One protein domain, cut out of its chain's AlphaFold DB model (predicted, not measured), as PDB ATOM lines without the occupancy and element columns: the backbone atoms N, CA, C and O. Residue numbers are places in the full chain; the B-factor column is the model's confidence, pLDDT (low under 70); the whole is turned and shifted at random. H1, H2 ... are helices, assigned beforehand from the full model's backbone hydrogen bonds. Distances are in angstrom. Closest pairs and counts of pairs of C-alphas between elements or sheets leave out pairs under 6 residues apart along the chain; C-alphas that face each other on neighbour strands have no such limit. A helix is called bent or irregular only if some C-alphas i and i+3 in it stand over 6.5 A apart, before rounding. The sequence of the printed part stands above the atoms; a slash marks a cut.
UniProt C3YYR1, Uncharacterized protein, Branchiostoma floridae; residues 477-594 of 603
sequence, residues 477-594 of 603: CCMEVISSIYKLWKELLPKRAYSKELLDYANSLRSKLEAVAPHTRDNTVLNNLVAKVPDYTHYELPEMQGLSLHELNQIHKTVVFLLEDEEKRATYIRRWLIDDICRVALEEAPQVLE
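Overview. This is residues 477 to 594 of the 603 residues of an uncharacterized protein of Branchiostoma floridae (UniProt C3YYR1). Two long helices, H1 and H4, lie side by side and run the same way, making a rod. At the rod's far end the short helices H2 and H3 turn the chain back, the stretch of residues 531 to 548 returns along the rod to where H4 begins, and the small H5 packs on both long helices near where they end. The printed part has 118 residues with five named helices, in the order H1, H2, H3, H4, H5, and no named strand; its class is all helix. The whole is loose, with a radius of gyration of the C-alphas of 19.1 A and spans of 59 by 24 by 18 A.

Along the chain. H1 is residues 477 to 516, 58.9 A from first to last C-alpha, beginning at C-alpha 477 at (64.306, 54.180, 104.977). H2, residues 518 to 522, and H3, residues 524 to 530, follow. H4 is residues 549 to 588, 56.9 A long, and its C-alpha 549 is at (68.069, 49.017, 100.944). H5, residues 591 to 594, ends with C-alpha 594 at (35.265, 9.724, 119.956). H1 and H4 are neither bent nor irregular, but only just: C-alphas 491 and 494 are 6.2 A apart, and C-alphas 575 and 578 are 6.5 A apart.

Arrangement. H1 and H4 are the hub, touching three other helices each. They touch each other along 44 pairs of C-alphas within 8 A, the closest being those of Ser 499 and Ala 570 at 4.7 A, and run the same way at a shallow tilt of 18 degrees. H1, with residues 513 to 514 alone, only just touches H2, with 3 pairs of C-alphas within 8 A, and only at the corner by their link; the closest C-alphas are those of Glu 514 and Arg 521, 5.5 A apart. H2 and H3 meet only through their link, and H2 and H4 are near each other. H3 and H4 are a helical hairpin: they touch, H4 with residues 576 to 581 alone, and run opposite ways at a shallow tilt of 32 degrees, with the closest C-alphas those of Leu 529 and Leu 577 at 6.0 A. H5 touches H1, residues 509 to 516 alone, the closest C-alphas being those of Leu 513 and Val 592 at 6.1 A. H5 also touches H4, residues 582 to 586 alone, the closest C-alphas being those of Ala 585 and Val 592 at 6.5 A. H1 and H3 are apart. Every O i to N i+4 pair is within hydrogen-bond range in H3, against 34 of 36 in H1, 33 of 36 in H4 and 0 of 1 in H2, where 2 of 2 O i to N i+3 pairs are within range; H5 is too short for an O i to N i+4 pair.

Size, cuts and confidence. The two C-alphas farthest apart are those of Cys 477 and His 519, 59.5 A. The printed part has no cut. The link from H3 to H4 is long, with 18 residues, and the other links are tight. The mean pLDDT of the printed part is 95.4, and no printed residue is under 70.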
ATOM      1  N   CYS A 477      64.969  55.103 105.897       91.00
ATOM      2  CA  CYS A 477      64.306  54.180 104.977       91.00
ATOM      3  C   CYS A 477      64.775  52.727 105.167       91.00
ATOM      4  O   CYS A 477      63.968  51.798 105.077       91.00
ATOM      5  N   CYS A 478      66.054  52.502 105.483       92.44
ATOM      6  CA  CYS A 478      66.545  51.174 105.855       92.44
ATOM      7  C   CYS A 478      65.957  50.709 107.197       92.44
ATOM      8  O   CYS A 478      65.513  49.564 107.301       92.44
ATOM      9  N   MET A 479      65.883  51.593 108.197       92.25
ATOM     10  CA  MET A 479      65.332  51.272 109.523       92.25
ATOM     11  C   MET A 479      63.833  50.928 109.487       92.25
ATOM     12  O   MET A 479      63.396  49.996 110.172       92.25
ATOM     13  N   GLU A 480      63.045  51.606 108.648       95.38
ATOM     14  CA  GLU A 480      61.637  51.265 108.399       95.38
ATOM     15  C   GLU A 480      61.484  49.871 107.773       95.38
ATOM     16  O   GLU A 480      60.671  49.062 108.236       95.38
ATOM     17  N   VAL A 481      62.289  49.545 106.753       95.69
ATOM     18  CA  VAL A 481      62.241  48.228 106.097       95.69
ATOM     19  C   VAL A 481      62.687  47.117 107.052       95.69
ATOM     20  O   VAL A 481      62.005  46.096 107.131       95.69
ATOM     21  N   ILE A 482      63.748  47.323 107.839       95.81
ATOM     22  CA  ILE A 482      64.196  46.395 108.897       95.81
ATOM     23  C   ILE A 482      63.073  46.145 109.916       95.81
ATOM     24  O   ILE A 482      62.759  44.995 110.235       95.81
ATOM     25  N   SER A 483      62.401  47.205 110.370       96.44
ATOM     26  CA  SER A 483      61.267  47.110 111.302       96.44
ATOM     27  C   SER A 483      60.082  46.342 110.699       96.44
ATOM     28  O   SER A 483      59.459  45.512 111.368       96.44
ATOM     29  N   SER A 484      59.799  46.558 109.410       98.00
ATOM     30  CA  SER A 484      58.777  45.825 108.651       98.00
ATOM     31  C   SER A 484      59.118  44.333 108.523       98.00
ATOM     32  O   SER A 484      58.254  43.481 108.745       98.00
ATOM     33  N   ILE A 485      60.387  44.001 108.252       97.94
ATOM     34  CA  ILE A 485      60.878  42.616 108.192       97.94
ATOM     35  C   ILE A 485      60.715  41.925 109.550       97.94
ATOM     36  O   ILE A 485      60.129  40.844 109.597       97.94
ATOM     37  N   TYR A 486      61.153  42.541 110.654       98.00
ATOM     38  CA  TYR A 486      60.986  41.958 111.992       98.00
ATOM     39  C   TYR A 486      59.512  41.762 112.374       98.00
ATOM     40  O   TYR A 486      59.164  40.734 112.963       98.00
ATOM     41  N   LYS A 487      58.622  42.694 112.003       98.25
ATOM     42  CA  LYS A 487      57.173  42.556 112.223       98.25
ATOM     43  C   LYS A 487      56.595  41.350 111.476       98.25
ATOM     44  O   LYS A 487      55.902  40.538 112.086       98.25
ATOM     45  N   LEU A 488      56.909  41.206 110.187       98.06
ATOM     46  CA  LEU A 488      56.466  40.069 109.370       98.06
ATOM     47  C   LEU A 488      57.082  38.745 109.844       98.06
ATOM     48  O   LEU A 488      56.410  37.716 109.850       98.06
ATOM     49  N   TRP A 489      58.336  38.765 110.302       98.00
ATOM     50  CA  TRP A 489      58.997  37.599 110.890       98.00
ATOM     51  C   TRP A 489      58.282  37.120 112.158       98.00
ATOM     52  O   TRP A 489      58.014  35.928 112.314       98.00
ATOM     53  N   LYS A 490      57.896  38.060 113.030       97.88
ATOM     54  CA  LYS A 490      57.131  37.783 114.252       97.88
ATOM     55  C   LYS A 490      55.725  37.231 113.969       97.88
ATOM     56  O   LYS A 490      55.214  36.487 114.798       97.88
ATOM     57  N   GLU A 491      55.117  37.537 112.818       97.75
ATOM     58  CA  GLU A 491      53.855  36.918 112.367       97.75
ATOM     59  C   GLU A 491      54.068  35.526 111.733       97.75
ATOM     60  O   GLU A 491      53.258  34.617 111.924       97.75
ATOM     61  N   LEU A 492      55.176  35.322 111.014       96.94
ATOM     62  CA  LEU A 492      55.503  34.045 110.373       96.94
ATOM     63  C   LEU A 492      55.763  32.918 111.390       96.94
ATOM     64  O   LEU A 492      55.351  31.783 111.160       96.94
ATOM     65  N   LEU A 493      56.424  33.209 112.515       96.38
ATOM     66  CA  LEU A 493      56.755  32.207 113.541       96.38
ATOM     67  C   LEU A 493      55.529  31.472 114.142       96.38
ATOM     68  O   LEU A 493      55.545  30.239 114.134       96.38
ATOM     69  N   PRO A 494      54.450  32.135 114.608       97.31
ATOM     70  CA  PRO A 494      53.256  31.432 115.082       97.31
ATOM     71  C   PRO A 494      52.492  30.718 113.955       97.31
ATOM     72  O   PRO A 494      51.974  29.628 114.187       97.31
ATOM     73  N   LYS A 495      52.477  31.246 112.716       96.69
ATOM     74  CA  LYS A 495      51.912  30.516 111.558       96.69
ATOM     75  C   LYS A 495      52.679  29.210 111.288       96.69
ATOM     76  O   LYS A 495      52.057  28.176 111.046       96.69
ATOM     77  N   ARG A 496      54.012  29.227 111.422       96.44
ATOM     78  CA  ARG A 496      54.876  28.035 111.358       96.44
ATOM     79  C   ARG A 496      54.560  27.028 112.466       96.44
ATOM     80  O   ARG A 496      54.366  25.858 112.149       96.44
ATOM     81  N   ALA A 497      54.449  27.469 113.722       96.38
ATOM     82  CA  ALA A 497      54.074  26.599 114.842       96.38
ATOM     83  C   ALA A 497      52.708  25.924 114.607       96.38
ATOM     84  O   ALA A 497      52.632  24.698 114.559       96.38
ATOM     85  N   TYR A 498      51.676  26.713 114.297       97.31
ATOM     86  CA  TYR A 498      50.326  26.216 114.020       97.31
ATOM     87  C   TYR A 498      50.273  25.226 112.840       97.31
ATOM     88  O   TYR A 498      49.609  24.194 112.908       97.31
ATOM     89  N   SER A 499      51.018  25.486 111.758       96.88
ATOM     90  CA  SER A 499      51.113  24.553 110.622       96.88
ATOM     91  C   SER A 499      51.730  23.199 111.005       96.88
ATOM     92  O   SER A 499      51.368  22.173 110.429       96.88
ATOM     93  N   LYS A 500      52.663  23.194 111.970       96.50
ATOM     94  CA  LYS A 500      53.309  21.989 112.495       96.50
ATOM     95  C   LYS A 500      52.353  21.240 113.415       96.50
ATOM     96  O   LYS A 500      52.163  20.051 113.214       96.50
ATOM     97  N   GLU A 501      51.695  21.937 114.340       97.56
ATOM     98  CA  GLU A 501      50.670  21.372 115.231       97.56
ATOM     99  C   GLU A 501      49.543  20.687 114.445       97.56
ATOM    100  O   GLU A 501      49.168  19.562 114.766       97.56
ATOM    101  N   LEU A 502      49.059  21.306 113.359       97.50
ATOM    102  CA  LEU A 502      48.077  20.689 112.460       97.50
ATOM    103  C   LEU A 502      48.602  19.408 111.789       97.50
ATOM    104  O   LEU A 502      47.837  18.461 111.612       97.50
ATOM    105  N   LEU A 503      49.878  19.365 111.395       96.94
ATOM    106  CA  LEU A 503      50.475  18.189 110.753       96.94
ATOM    107  C   LEU A 503      50.736  17.063 111.762       96.94
ATOM    108  O   LEU A 503      50.435  15.907 111.478       96.94
ATOM    109  N   ASP A 504      51.233  17.401 112.951       97.25
ATOM    110  CA  ASP A 504      51.452  16.465 114.054       97.25
ATOM    111  C   ASP A 504      50.108  15.878 114.542       97.25
ATOM    112  O   ASP A 504      50.002  14.672 114.770       97.25
ATOM    113  N   TYR A 505      49.044  16.691 114.592       97.50
ATOM    114  CA  TYR A 505      47.672  16.237 114.850       97.50
ATOM    115  C   TYR A 505      47.128  15.327 113.737       97.50
ATOM    116  O   TYR A 505      46.572  14.270 114.036       97.50
ATOM    117  N   ALA A 506      47.329  15.676 112.460       97.19
ATOM    118  CA  ALA A 506      46.927  14.825 111.336       97.19
ATOM    119  C   ALA A 506      47.650  13.464 111.352       97.19
ATOM    120  O   ALA A 506      47.029  12.428 111.117       97.19
ATOM    121  N   ASN A 507      48.942  13.454 111.691       96.62
ATOM    122  CA  ASN A 507      49.717  12.229 111.882       96.62
ATOM    123  C   ASN A 507      49.203  11.418 113.085       96.62
ATOM    124  O   ASN A 507      49.078  10.204 112.980       96.62
ATOM    125  N   SER A 508      48.840  12.069 114.195       97.31
ATOM    126  CA  SER A 508      48.236  11.414 115.366       97.31
ATOM    127  C   SER A 508      46.887  10.754 115.037       97.31
ATOM    128  O   SER A 508      46.686   9.579 115.350       97.31
ATOM    129  N   LEU A 509      45.994  11.458 114.324       95.88
ATOM    130  CA  LEU A 509      44.742  10.884 113.814       95.88
ATOM    131  C   LEU A 509      45.003   9.690 112.888       95.88
ATOM    132  O   LEU A 509      44.363   8.653 113.051       95.88
ATOM    133  N   ARG A 510      45.957   9.806 111.954       96.50
ATOM    134  CA  ARG A 510      46.331   8.703 111.057       96.50
ATOM    135  C   ARG A 510      46.840   7.488 111.837       96.50
ATOM    136  O   ARG A 510      46.397   6.383 111.553       96.50
ATOM    137  N   SER A 511      47.716   7.673 112.824       96.44
ATOM    138  CA  SER A 511      48.246   6.572 113.641       96.44
ATOM    139  C   SER A 511      47.159   5.882 114.470       96.44
ATOM    140  O   SER A 511      47.171   4.660 114.588       96.44
ATOM    141  N   LYS A 512      46.186   6.636 115.007       96.44
ATOM    142  CA  LYS A 512      45.001   6.054 115.664       96.44
ATOM    143  C   LYS A 512      44.130   5.265 114.678       96.44
ATOM    144  O   LYS A 512      43.692   4.168 115.006       96.44
ATOM    145  N   LEU A 513      43.893   5.816 113.486       96.12
ATOM    146  CA  LEU A 513      43.104   5.177 112.431       96.12
ATOM    147  C   LEU A 513      43.753   3.869 111.957       96.12
ATOM    148  O   LEU A 513      43.072   2.856 111.862       96.12
ATOM    149  N   GLU A 514      45.072   3.862 111.774       96.25
ATOM    150  CA  GLU A 514      45.855   2.672 111.427       96.25
ATOM    151  C   GLU A 514      45.861   1.616 112.549       96.25
ATOM    152  O   GLU A 514      45.803   0.423 112.266       96.25
ATOM    153  N   ALA A 515      45.869   2.030 113.821       96.75
ATOM    154  CA  ALA A 515      45.809   1.110 114.960       96.75
ATOM    155  C   ALA A 515      44.432   0.439 115.147       96.75
ATOM    156  O   ALA A 515      44.370  -0.674 115.665       96.75
ATOM    157  N   VAL A 516      43.339   1.100 114.747       97.00
ATOM    158  CA  VAL A 516      41.966   0.559 114.840       97.00
ATOM    159  C   VAL A 516      41.550  -0.181 113.563       97.00
ATOM    160  O   VAL A 516      40.884  -1.209 113.639       97.00
ATOM    161  N   ALA A 517      41.959   0.318 112.397       95.88
ATOM    162  CA  ALA A 517      41.594  -0.192 111.078       95.88
ATOM    163  C   ALA A 517      42.856  -0.346 110.200       95.88
ATOM    164  O   ALA A 517      43.142   0.529 109.375       95.88
ATOM    165  N   PRO A 518      43.643  -1.432 110.356       95.12
ATOM    166  CA  PRO A 518      44.972  -1.552 109.745       95.12
ATOM    167  C   PRO A 518      45.010  -1.445 108.216       95.12
ATOM    168  O   PRO A 518      45.998  -0.966 107.666       95.12
ATOM    169  N   HIS A 519      43.933  -1.807 107.512       94.00
ATOM    170  CA  HIS A 519      43.817  -1.650 106.054       94.00
ATOM    171  C   HIS A 519      43.840  -0.184 105.592       94.00
ATOM    172  O   HIS A 519      44.191   0.101 104.446       94.00
ATOM    173  N   THR A 520      43.539   0.770 106.478       94.38
ATOM    174  CA  THR A 520      43.646   2.208 106.176       94.38
ATOM    175  C   THR A 520      45.094   2.676 105.985       94.38
ATOM    176  O   THR A 520      45.315   3.691 105.320       94.38
ATOM    177  N   ARG A 521      46.089   1.914 106.471       93.06
ATOM    178  CA  ARG A 521      47.527   2.134 106.230       93.06
ATOM    179  C   ARG A 521      47.845   2.267 104.744       93.06
ATOM    180  O   ARG A 521      48.553   3.193 104.339       93.06
ATOM    181  N   ASP A 522      47.274   1.368 103.946       94.00
ATOM    182  CA  ASP A 522      47.507   1.244 102.506       94.00
ATOM    183  C   ASP A 522      46.505   2.066 101.676       94.00
ATOM    184  O   ASP A 522      46.561   2.073 100.441       94.00
ATOM    185  N   ASN A 523      45.625   2.836 102.337       95.00
ATOM    186  CA  ASN A 523      44.677   3.728 101.678       95.00
ATOM    187  C   ASN A 523      45.432   4.689 100.750       95.00
ATOM    188  O   ASN A 523      46.138   5.619 101.165       95.00
ATOM    189  N   THR A 524      45.285   4.444  99.450       94.88
ATOM    190  CA  THR A 524      46.057   5.133  98.419       94.88
ATOM    191  C   THR A 524      45.696   6.617  98.346       94.88
ATOM    192  O   THR A 524      46.533   7.407  97.919       94.88
ATOM    193  N   VAL A 525      44.501   7.024  98.794       94.00
ATOM    194  CA  VAL A 525      44.072   8.432  98.840       94.00
ATOM    195  C   VAL A 525      44.786   9.173  99.966       94.00
ATOM    196  O   VAL A 525      45.448  10.175  99.692       94.00
ATOM    197  N   LEU A 526      44.743   8.647 101.196       94.62
ATOM    198  CA  LEU A 526      45.392   9.268 102.359       94.62
ATOM    199  C   LEU A 526      46.911   9.380 102.163       94.62
ATOM    200  O   LEU A 526      47.483  10.454 102.358       94.62
ATOM    201  N   ASN A 527      47.562   8.319 101.671       95.50
ATOM    202  CA  ASN A 527      48.986   8.361 101.321       95.50
ATOM    203  C   ASN A 527      49.290   9.422 100.248       95.50
ATOM    204  O   ASN A 527      50.249  10.185 100.376       95.50
ATOM    205  N   ASN A 528      48.431   9.545  99.230       96.12
ATOM    206  CA  ASN A 528      48.542  10.586  98.210       96.12
ATOM    207  C   ASN A 528      48.247  12.007  98.721       96.12
ATOM    208  O   ASN A 528      48.621  12.955  98.031       96.12
ATOM    209  N   LEU A 529      47.561  12.193  99.850       95.50
ATOM    210  CA  LEU A 529      47.341  13.510 100.459       95.50
ATOM    211  C   LEU A 529      48.526  13.906 101.346       95.50
ATOM    212  O   LEU A 529      49.038  15.014 101.205       95.50
ATOM    213  N   VAL A 530      49.038  12.981 102.168       95.38
ATOM    214  CA  VAL A 530      50.260  13.193 102.970       95.38
ATOM    215  C   VAL A 530      51.447  13.541 102.066       95.38
ATOM    216  O   VAL A 530      52.097  14.561 102.280       95.38
ATOM    217  N   ALA A 531      51.664  12.786 100.983       95.31
ATOM    218  CA  ALA A 531      52.733  13.040 100.007       95.31
ATOM    219  C   ALA A 531      52.555  14.326  99.160       95.31
ATOM    220  O   ALA A 531      53.371  14.603  98.281       95.31
ATOM    221  N   LYS A 532      51.481  15.099  99.383       95.62
ATOM    222  CA  LYS A 532      51.215  16.403  98.751       95.62
ATOM    223  C   LYS A 532      51.155  17.567  99.744       95.62
ATOM    224  O   LYS A 532      50.952  18.699  99.302       95.62
ATOM    225  N   VAL A 533      51.323  17.325 101.048       95.38
ATOM    226  CA  VAL A 533      51.489  18.413 102.023       95.38
ATOM    227  C   VAL A 533      52.692  19.253 101.583       95.38
ATOM    228  O   VAL A 533      53.755  18.677 101.355       95.38
ATOM    229  N   PRO A 534      52.562  20.586 101.429       91.56
ATOM    230  CA  PRO A 534      53.694  21.415 101.034       91.56
ATOM    231  C   PRO A 534      54.872  21.247 102.003       91.56
ATOM    232  O   PRO A 534      54.679  21.220 103.222       91.56
ATOM    233  N   ASP A 535      56.085  21.140 101.461       90.69
ATOM    234  CA  ASP A 535      57.307  21.065 102.262       90.69
ATOM    235  C   ASP A 535      57.434  22.297 103.167       90.69
ATOM    236  O   ASP A 535      57.128  23.423 102.771       90.69
ATOM    237  N   TYR A 536      57.946  22.103 104.383       87.88
ATOM    238  CA  TYR A 536      58.328  23.228 105.229       87.88
ATOM    239  C   TYR A 536      59.537  23.942 104.609       87.88
ATOM    240  O   TYR A 536      60.663  23.434 104.647       87.88
ATOM    241  N   THR A 537      59.324  25.141 104.059       88.75
ATOM    242  CA  THR A 537      60.421  25.986 103.570       88.75
ATOM    243  C   THR A 537      61.194  26.550 104.761       88.75
ATOM    244  O   THR A 537      60.946  27.667 105.223       88.75
ATOM    245  N   HIS A 538      62.150  25.765 105.266       89.56
ATOM    246  CA  HIS A 538      63.091  26.224 106.277       89.56
ATOM    247  C   HIS A 538      63.905  27.401 105.728       89.56
ATOM    248  O   HIS A 538      64.525  27.332 104.665       89.56
ATOM    249  N   TYR A 539      63.849  28.503 106.464       91.94
ATOM    250  CA  TYR A 539      64.553  29.744 106.196       91.94
ATOM    251  C   TYR A 539      64.854  30.370 107.551       91.94
ATOM    252  O   TYR A 539      63.980  30.377 108.429       91.94
ATOM    253  N   GLU A 540      66.072  30.871 107.685       95.50
ATOM    254  CA  GLU A 540      66.594  31.626 108.818       95.50
ATOM    255  C   GLU A 540      66.639  33.095 108.387       95.50
ATOM    256  O   GLU A 540      67.006  33.384 107.245       95.50
ATOM    257  N   LEU A 541      66.254  34.024 109.264       95.38
ATOM    258  CA  LEU A 541      66.352  35.446 108.948       95.38
ATOM    259  C   LEU A 541      67.840  35.848 108.956       95.38
ATOM    260  O   LEU A 541      68.472  35.704 110.003       95.38
ATOM    261  N   PRO A 542      68.420  36.314 107.833       95.25
ATOM    262  CA  PRO A 542      69.812  36.748 107.813       95.25
ATOM    263  C   PRO A 542      69.996  38.016 108.650       95.25
ATOM    264  O   PRO A 542      69.058  38.796 108.835       95.25
ATOM    265  N   GLU A 543      71.223  38.248 109.117       95.75
ATOM    266  CA  GLU A 543      71.585  39.519 109.738       95.75
ATOM    267  C   GLU A 543      71.361  40.671 108.747       95.75
ATOM    268  O   GLU A 543      71.741  40.592 107.580       95.75
ATOM    269  N   MET A 544      70.690  41.727 109.212       93.75
ATOM    270  CA  MET A 544      70.285  42.867 108.382       93.75
ATOM    271  C   MET A 544      71.205  44.086 108.530       93.75
ATOM    272  O   MET A 544      71.047  45.065 107.800       93.75
ATOM    273  N   GLN A 545      72.155  44.044 109.465       91.94
ATOM    274  CA  GLN A 545      73.030  45.168 109.763       91.94
ATOM    275  C   GLN A 545      74.002  45.421 108.601       91.94
ATOM    276  O   GLN A 545      74.693  44.516 108.144       91.94
ATOM    277  N   GLY A 546      74.051  46.663 108.109       89.88
ATOM    278  CA  GLY A 546      74.921  47.051 106.992       89.88
ATOM    279  C   GLY A 546      74.479  46.565 105.602       89.88
ATOM    280  O   GLY A 546      75.172  46.853 104.629       89.88
ATOM    281  N   LEU A 547      73.339  45.872 105.477       91.38
ATOM    282  CA  LEU A 547      72.771  45.527 104.171       91.38
ATOM    283  C   LEU A 547      72.220  46.763 103.454       91.38
ATOM    284  O   LEU A 547      71.652  47.660 104.076       91.38
ATOM    285  N   SER A 548      72.312  46.781 102.122       93.44
ATOM    286  CA  SER A 548      71.709  47.854 101.331       93.44
ATOM    287  C   SER A 548      70.178  47.784 101.345       93.44
ATOM    288  O   SER A 548      69.579  46.706 101.429       93.44
ATOM    289  N   LEU A 549      69.524  48.931 101.121       93.94
ATOM    290  CA  LEU A 549      68.069  49.017 100.944       93.94
ATOM    291  C   LEU A 549      67.533  48.034  99.883       93.94
ATOM    292  O   LEU A 549      66.399  47.567  99.995       93.94
ATOM    293  N   HIS A 550      68.336  47.678  98.871       94.31
ATOM    294  CA  HIS A 550      67.966  46.664  97.883       94.31
ATOM    295  C   HIS A 550      67.916  45.256  98.489       94.31
ATOM    296  O   HIS A 550      66.925  44.554  98.299       94.31
ATOM    297  N   GLU A 551      68.961  44.844  99.211       94.81
ATOM    298  CA  GLU A 551      69.066  43.522  99.847       94.81
ATOM    299  C   GLU A 551      67.990  43.351 100.931       94.81
ATOM    300  O   GLU A 551      67.267  42.349 100.920       94.81
ATOM    301  N   LEU A 552      67.768  44.384 101.754       95.94
ATOM    302  CA  LEU A 552      66.641  44.467 102.692       95.94
ATOM    303  C   LEU A 552      65.293  44.272 101.973       95.94
ATOM    304  O   LEU A 552      64.473  43.450 102.381       95.94
ATOM    305  N   ASN A 553      65.080  44.933 100.829       95.69
ATOM    306  CA  ASN A 553      63.874  44.743 100.017       95.69
ATOM    307  C   ASN A 553      63.735  43.331  99.404       95.69
ATOM    308  O   ASN A 553      62.619  42.947  99.047       95.69
ATOM    309  N   GLN A 554      64.806  42.546  99.248       97.06
ATOM    310  CA  GLN A 554      64.693  41.136  98.835       97.06
ATOM    311  C   GLN A 554      64.371  40.216 100.022       97.06
ATOM    312  O   GLN A 554      63.583  39.277  99.866       97.06
ATOM    313  N   ILE A 555      64.906  40.509 101.212       97.31
ATOM    314  CA  ILE A 555      64.550  39.814 102.460       97.31
ATOM    315  C   ILE A 555      63.070  40.057 102.787       97.31
ATOM    316  O   ILE A 555      62.335  39.103 103.025       97.31
ATOM    317  N   HIS A 556      62.589  41.300 102.681       97.75
ATOM    318  CA  HIS A 556      61.177  41.653 102.885       97.75
ATOM    319  C   HIS A 556      60.233  40.835 101.994       97.75
ATOM    320  O   HIS A 556      59.366  40.121 102.499       97.75
ATOM    321  N   LYS A 557      60.469  40.824 100.673       97.31
ATOM    322  CA  LYS A 557      59.697  40.003  99.717       97.31
ATOM    323  C   LYS A 557      59.771  38.509 100.030       97.31
ATOM    324  O   LYS A 557      58.790  37.800  99.826       97.31
ATOM    325  N   THR A 558      60.919  38.037 100.517       97.19
ATOM    326  CA  THR A 558      61.119  36.641 100.924       97.19
ATOM    327  C   THR A 558      60.253  36.286 102.130       97.19
ATOM    328  O   THR A 558      59.537  35.290 102.081       97.19
ATOM    329  N   VAL A 559      60.243  37.114 103.180       97.62
ATOM    330  CA  VAL A 559      59.403  36.880 104.365       97.62
ATOM    331  C   VAL A 559      57.913  36.978 104.015       97.62
ATOM    332  O   VAL A 559      57.150  36.112 104.436       97.62
ATOM    333  N   VAL A 560      57.498  37.937 103.174       97.69
ATOM    334  CA  VAL A 560      56.112  38.008 102.658       97.69
ATOM    335  C   VAL A 560      55.729  36.732 101.899       97.69
ATOM    336  O   VAL A 560      54.648  36.192 102.126       97.69
ATOM    337  N   PHE A 561      56.606  36.219 101.026       96.88
ATOM    338  CA  PHE A 561      56.352  34.975 100.296       96.88
ATOM    339  C   PHE A 561      56.199  33.775 101.240       96.88
ATOM    340  O   PHE A 561      55.231  33.033 101.107       96.88
ATOM    341  N   LEU A 562      57.103  33.613 102.215       96.94
ATOM    342  CA  LEU A 562      57.049  32.529 103.205       96.94
ATOM    343  C   LEU A 562      55.764  32.571 104.043       96.94
ATOM    344  O   LEU A 562      55.186  31.530 104.334       96.94
ATOM    345  N   LEU A 563      55.298  33.769 104.397       96.94
ATOM    346  CA  LEU A 563      54.075  33.983 105.173       96.94
ATOM    347  C   LEU A 563      52.827  33.593 104.366       96.94
ATOM    348  O   LEU A 563      51.954  32.893 104.878       96.94
ATOM    349  N   GLU A 564      52.782  33.941 103.077       95.94
ATOM    350  CA  GLU A 564      51.735  33.448 102.176       95.94
ATOM    351  C   GLU A 564      51.845  31.941 101.885       95.94
ATOM    352  O   GLU A 564      50.839  31.328 101.532       95.94
ATOM    353  N   ASP A 565      53.031  31.336 101.935       95.62
ATOM    354  CA  ASP A 565      53.244  29.904 101.666       95.62
ATOM    355  C   ASP A 565      52.807  29.037 102.860       95.62
ATOM    356  O   ASP A 565      52.043  28.085 102.698       95.62
ATOM    357  N   GLU A 566      53.174  29.443 104.078       96.94
ATOM    358  CA  GLU A 566      52.787  28.764 105.320       96.94
ATOM    359  C   GLU A 566      51.265  28.797 105.548       96.94
ATOM    360  O   GLU A 566      50.668  27.821 106.000       96.94
ATOM    361  N   GLU A 567      50.598  29.887 105.154       96.06
ATOM    362  CA  GLU A 567      49.135  29.997 105.211       96.06
ATOM    363  C   GLU A 567      48.440  29.037 104.224       96.06
ATOM    364  O   GLU A 567      47.429  28.411 104.566       96.06
ATOM    365  N   LYS A 568      49.017  28.827 103.028       95.31
ATOM    366  CA  LYS A 568      48.555  27.792 102.082       95.31
ATOM    367  C   LYS A 568      48.799  26.387 102.637       95.31
ATOM    368  O   LYS A 568      47.924  25.535 102.505       95.31
ATOM    369  N   ARG A 569      49.947  26.151 103.282       96.75
ATOM    370  CA  ARG A 569      50.320  24.871 103.904       96.75
ATOM    371  C   ARG A 569      49.375  24.499 105.050       96.75
ATOM    372  O   ARG A 569      48.789  23.419 105.012       96.75
ATOM    373  N   ALA A 570      49.119  25.413 105.987       97.00
ATOM    374  CA  ALA A 570      48.129  25.227 107.054       97.00
ATOM    375  C   ALA A 570      46.707  25.004 106.499       97.00
ATOM    376  O   ALA A 570      46.001  24.094 106.938       97.00
ATOM    377  N   THR A 571      46.302  25.776 105.480       96.81
ATOM    378  CA  THR A 571      45.008  25.593 104.797       96.81
ATOM    379  C   THR A 571      44.903  24.220 104.125       96.81
ATOM    380  O   THR A 571      43.845  23.592 104.191       96.81
ATOM    381  N   TYR A 572      45.984  23.733 103.507       97.50
ATOM    382  CA  TYR A 572      46.024  22.415 102.874       97.50
ATOM    383  C   TYR A 572      45.859  21.290 103.899       97.50
ATOM    384  O   TYR A 572      44.989  20.435 103.739       97.50
ATOM    385  N   ILE A 573      46.647  21.328 104.980       97.88
ATOM    386  CA  ILE A 573      46.592  20.319 106.043       97.88
ATOM    387  C   ILE A 573      45.187  20.275 106.655       97.88
ATOM    388  O   ILE A 573      44.606  19.200 106.764       97.88
ATOM    389  N   ARG A 574      44.594  21.433 106.975       96.88
ATOM    390  CA  ARG A 574      43.253  21.494 107.570       96.88
ATOM    391  C   ARG A 574      42.156  20.991 106.624       96.88
ATOM    392  O   ARG A 574      41.401  20.106 106.998       96.88
ATOM    393  N   ARG A 575      42.079  21.539 105.406       94.00
ATOM    394  CA  ARG A 575      40.924  21.374 104.498       94.00
ATOM    395  C   ARG A 575      41.017  20.180 103.538       94.00
ATOM    396  O   ARG A 575      40.058  19.902 102.825       94.00
ATOM    397  N   TRP A 576      42.165  19.507 103.474       95.62
ATOM    398  CA  TRP A 576      42.346  18.323 102.626       95.62
ATOM    399  C   TRP A 576      42.906  17.123 103.378       95.62
ATOM    400  O   TRP A 576      42.433  16.024 103.128       95.62
ATOM    401  N   LEU A 577      43.880  17.293 104.281       97.06
ATOM    402  CA  LEU A 577      44.431  16.145 105.008       97.06
ATOM    403  C   LEU A 577      43.558  15.755 106.210       97.06
ATOM    404  O   LEU A 577      43.102  14.620 106.276       97.06
ATOM    405  N   ILE A 578      43.288  16.687 107.130       97.69
ATOM    406  CA  ILE A 578      42.474  16.417 108.329       97.69
ATOM    407  C   ILE A 578      41.028  16.093 107.933       97.69
ATOM    408  O   ILE A 578      40.521  15.054 108.343       97.69
ATOM    409  N   ASP A 579      40.395  16.919 107.091       95.94
ATOM    410  CA  ASP A 579      39.020  16.682 106.615       95.94
ATOM    411  C   ASP A 579      38.833  15.283 105.978       95.94
ATOM    412  O   ASP A 579      37.792  14.659 106.189       95.94
ATOM    413  N   ASP A 580      39.818  14.762 105.228       96.69
ATOM    414  CA  ASP A 580      39.708  13.446 104.573       96.69
ATOM    415  C   ASP A 580      40.101  12.276 105.494       96.69
ATOM    416  O   ASP A 580      39.467  11.226 105.424       96.69
ATOM    417  N   ILE A 581      41.053  12.459 106.425       96.88
ATOM    418  CA  ILE A 581      41.312  11.480 107.501       96.88
ATOM    419  C   ILE A 581      40.066  11.323 108.379       96.88
ATOM    420  O   ILE A 581      39.654  10.199 108.649       96.88
ATOM    421  N   CYS A 582      39.428  12.425 108.784       96.38
ATOM    422  CA  CYS A 582      38.186  12.385 109.557       96.38
ATOM    423  C   CYS A 582      37.038  11.741 108.768       96.38
ATOM    424  O   CYS A 582      36.230  11.023 109.353       96.38
ATOM    425  N   ARG A 583      36.974  11.945 107.445       96.38
ATOM    426  CA  ARG A 583      35.993  11.276 106.581       96.38
ATOM    427  C   ARG A 583      36.209   9.759 106.543       96.38
ATOM    428  O   ARG A 583      35.258   9.027 106.779       96.38
ATOM    429  N   VAL A 584      37.441   9.293 106.318       96.44
ATOM    430  CA  VAL A 584      37.758   7.850 106.344       96.44
ATOM    431  C   VAL A 584      37.558   7.267 107.748       96.44
ATOM    432  O   VAL A 584      37.062   6.157 107.874       96.44
ATOM    433  N   ALA A 585      37.847   8.014 108.817       96.12
ATOM    434  CA  ALA A 585      37.553   7.578 110.182       96.12
ATOM    435  C   ALA A 585      36.043   7.414 110.437       96.12
ATOM    436  O   ALA A 585      35.651   6.438 111.062       96.12
ATOM    437  N   LEU A 586      35.182   8.299 109.921       96.12
ATOM    438  CA  LEU A 586      33.721   8.123 109.993       96.12
ATOM    439  C   LEU A 586      33.211   6.937 109.155       96.12
ATOM    440  O   LEU A 586      32.191   6.352 109.505       96.12
ATOM    441  N   GLU A 587      33.893   6.608 108.055       94.94
ATOM    442  CA  GLU A 587      33.540   5.499 107.156       94.94
ATOM    443  C   GLU A 587      34.018   4.128 107.692       94.94
ATOM    444  O   GLU A 587      33.309   3.141 107.526       94.94
ATOM    445  N   GLU A 588      35.178   4.065 108.362       94.44
ATOM    446  CA  GLU A 588      35.874   2.810 108.716       94.44
ATOM    447  C   GLU A 588      36.030   2.555 110.234       94.44
ATOM    448  O   GLU A 588      36.146   1.404 110.651       94.44
ATOM    449  N   ALA A 589      36.105   3.600 111.073       94.06
ATOM    450  CA  ALA A 589      36.514   3.490 112.485       94.06
ATOM    451  C   ALA A 589      36.096   4.709 113.356       94.06
ATOM    452  O   ALA A 589      36.965   5.418 113.881       94.06
ATOM    453  N   PRO A 590      34.791   4.989 113.548       92.38
ATOM    454  CA  PRO A 590      34.312   6.247 114.147       92.38
ATOM    455  C   PRO A 590      34.856   6.525 115.562       92.38
ATOM    456  O   PRO A 590      35.171   7.671 115.890       92.38
ATOM    457  N   GLN A 591      35.106   5.474 116.349       91.31
ATOM    458  CA  GLN A 591      35.747   5.507 117.677       91.31
ATOM    459  C   GLN A 591      37.109   6.244 117.741       91.31
ATOM    460  O   GLN A 591      37.543   6.702 118.803       91.31
ATOM    461  N   VAL A 592      37.792   6.407 116.599       90.00
ATOM    462  CA  VAL A 592      39.036   7.194 116.460       90.00
ATOM    463  C   VAL A 592      38.808   8.689 116.730       90.00
ATOM    464  O   VAL A 592      39.722   9.381 117.188       90.00
ATOM    465  N   LEU A 593      37.593   9.183 116.476       87.88
ATOM    466  CA  LEU A 593      37.183  10.571 116.707       87.88
ATOM    467  C   LEU A 593      36.570  10.764 118.107       87.88
ATOM    468  O   LEU A 593      36.715  11.827 118.711       87.88
ATOM    469  N   GLU A 594      35.943   9.720 118.650       81.88
ATOM    470  CA  GLU A 594      35.265   9.724 119.956       81.88
ATOM    471  C   GLU A 594      36.234   9.690 121.153       81.88
ATOM    472  O   GLU A 594      35.864  10.080 122.261       81.88
TER     473      GLU A 594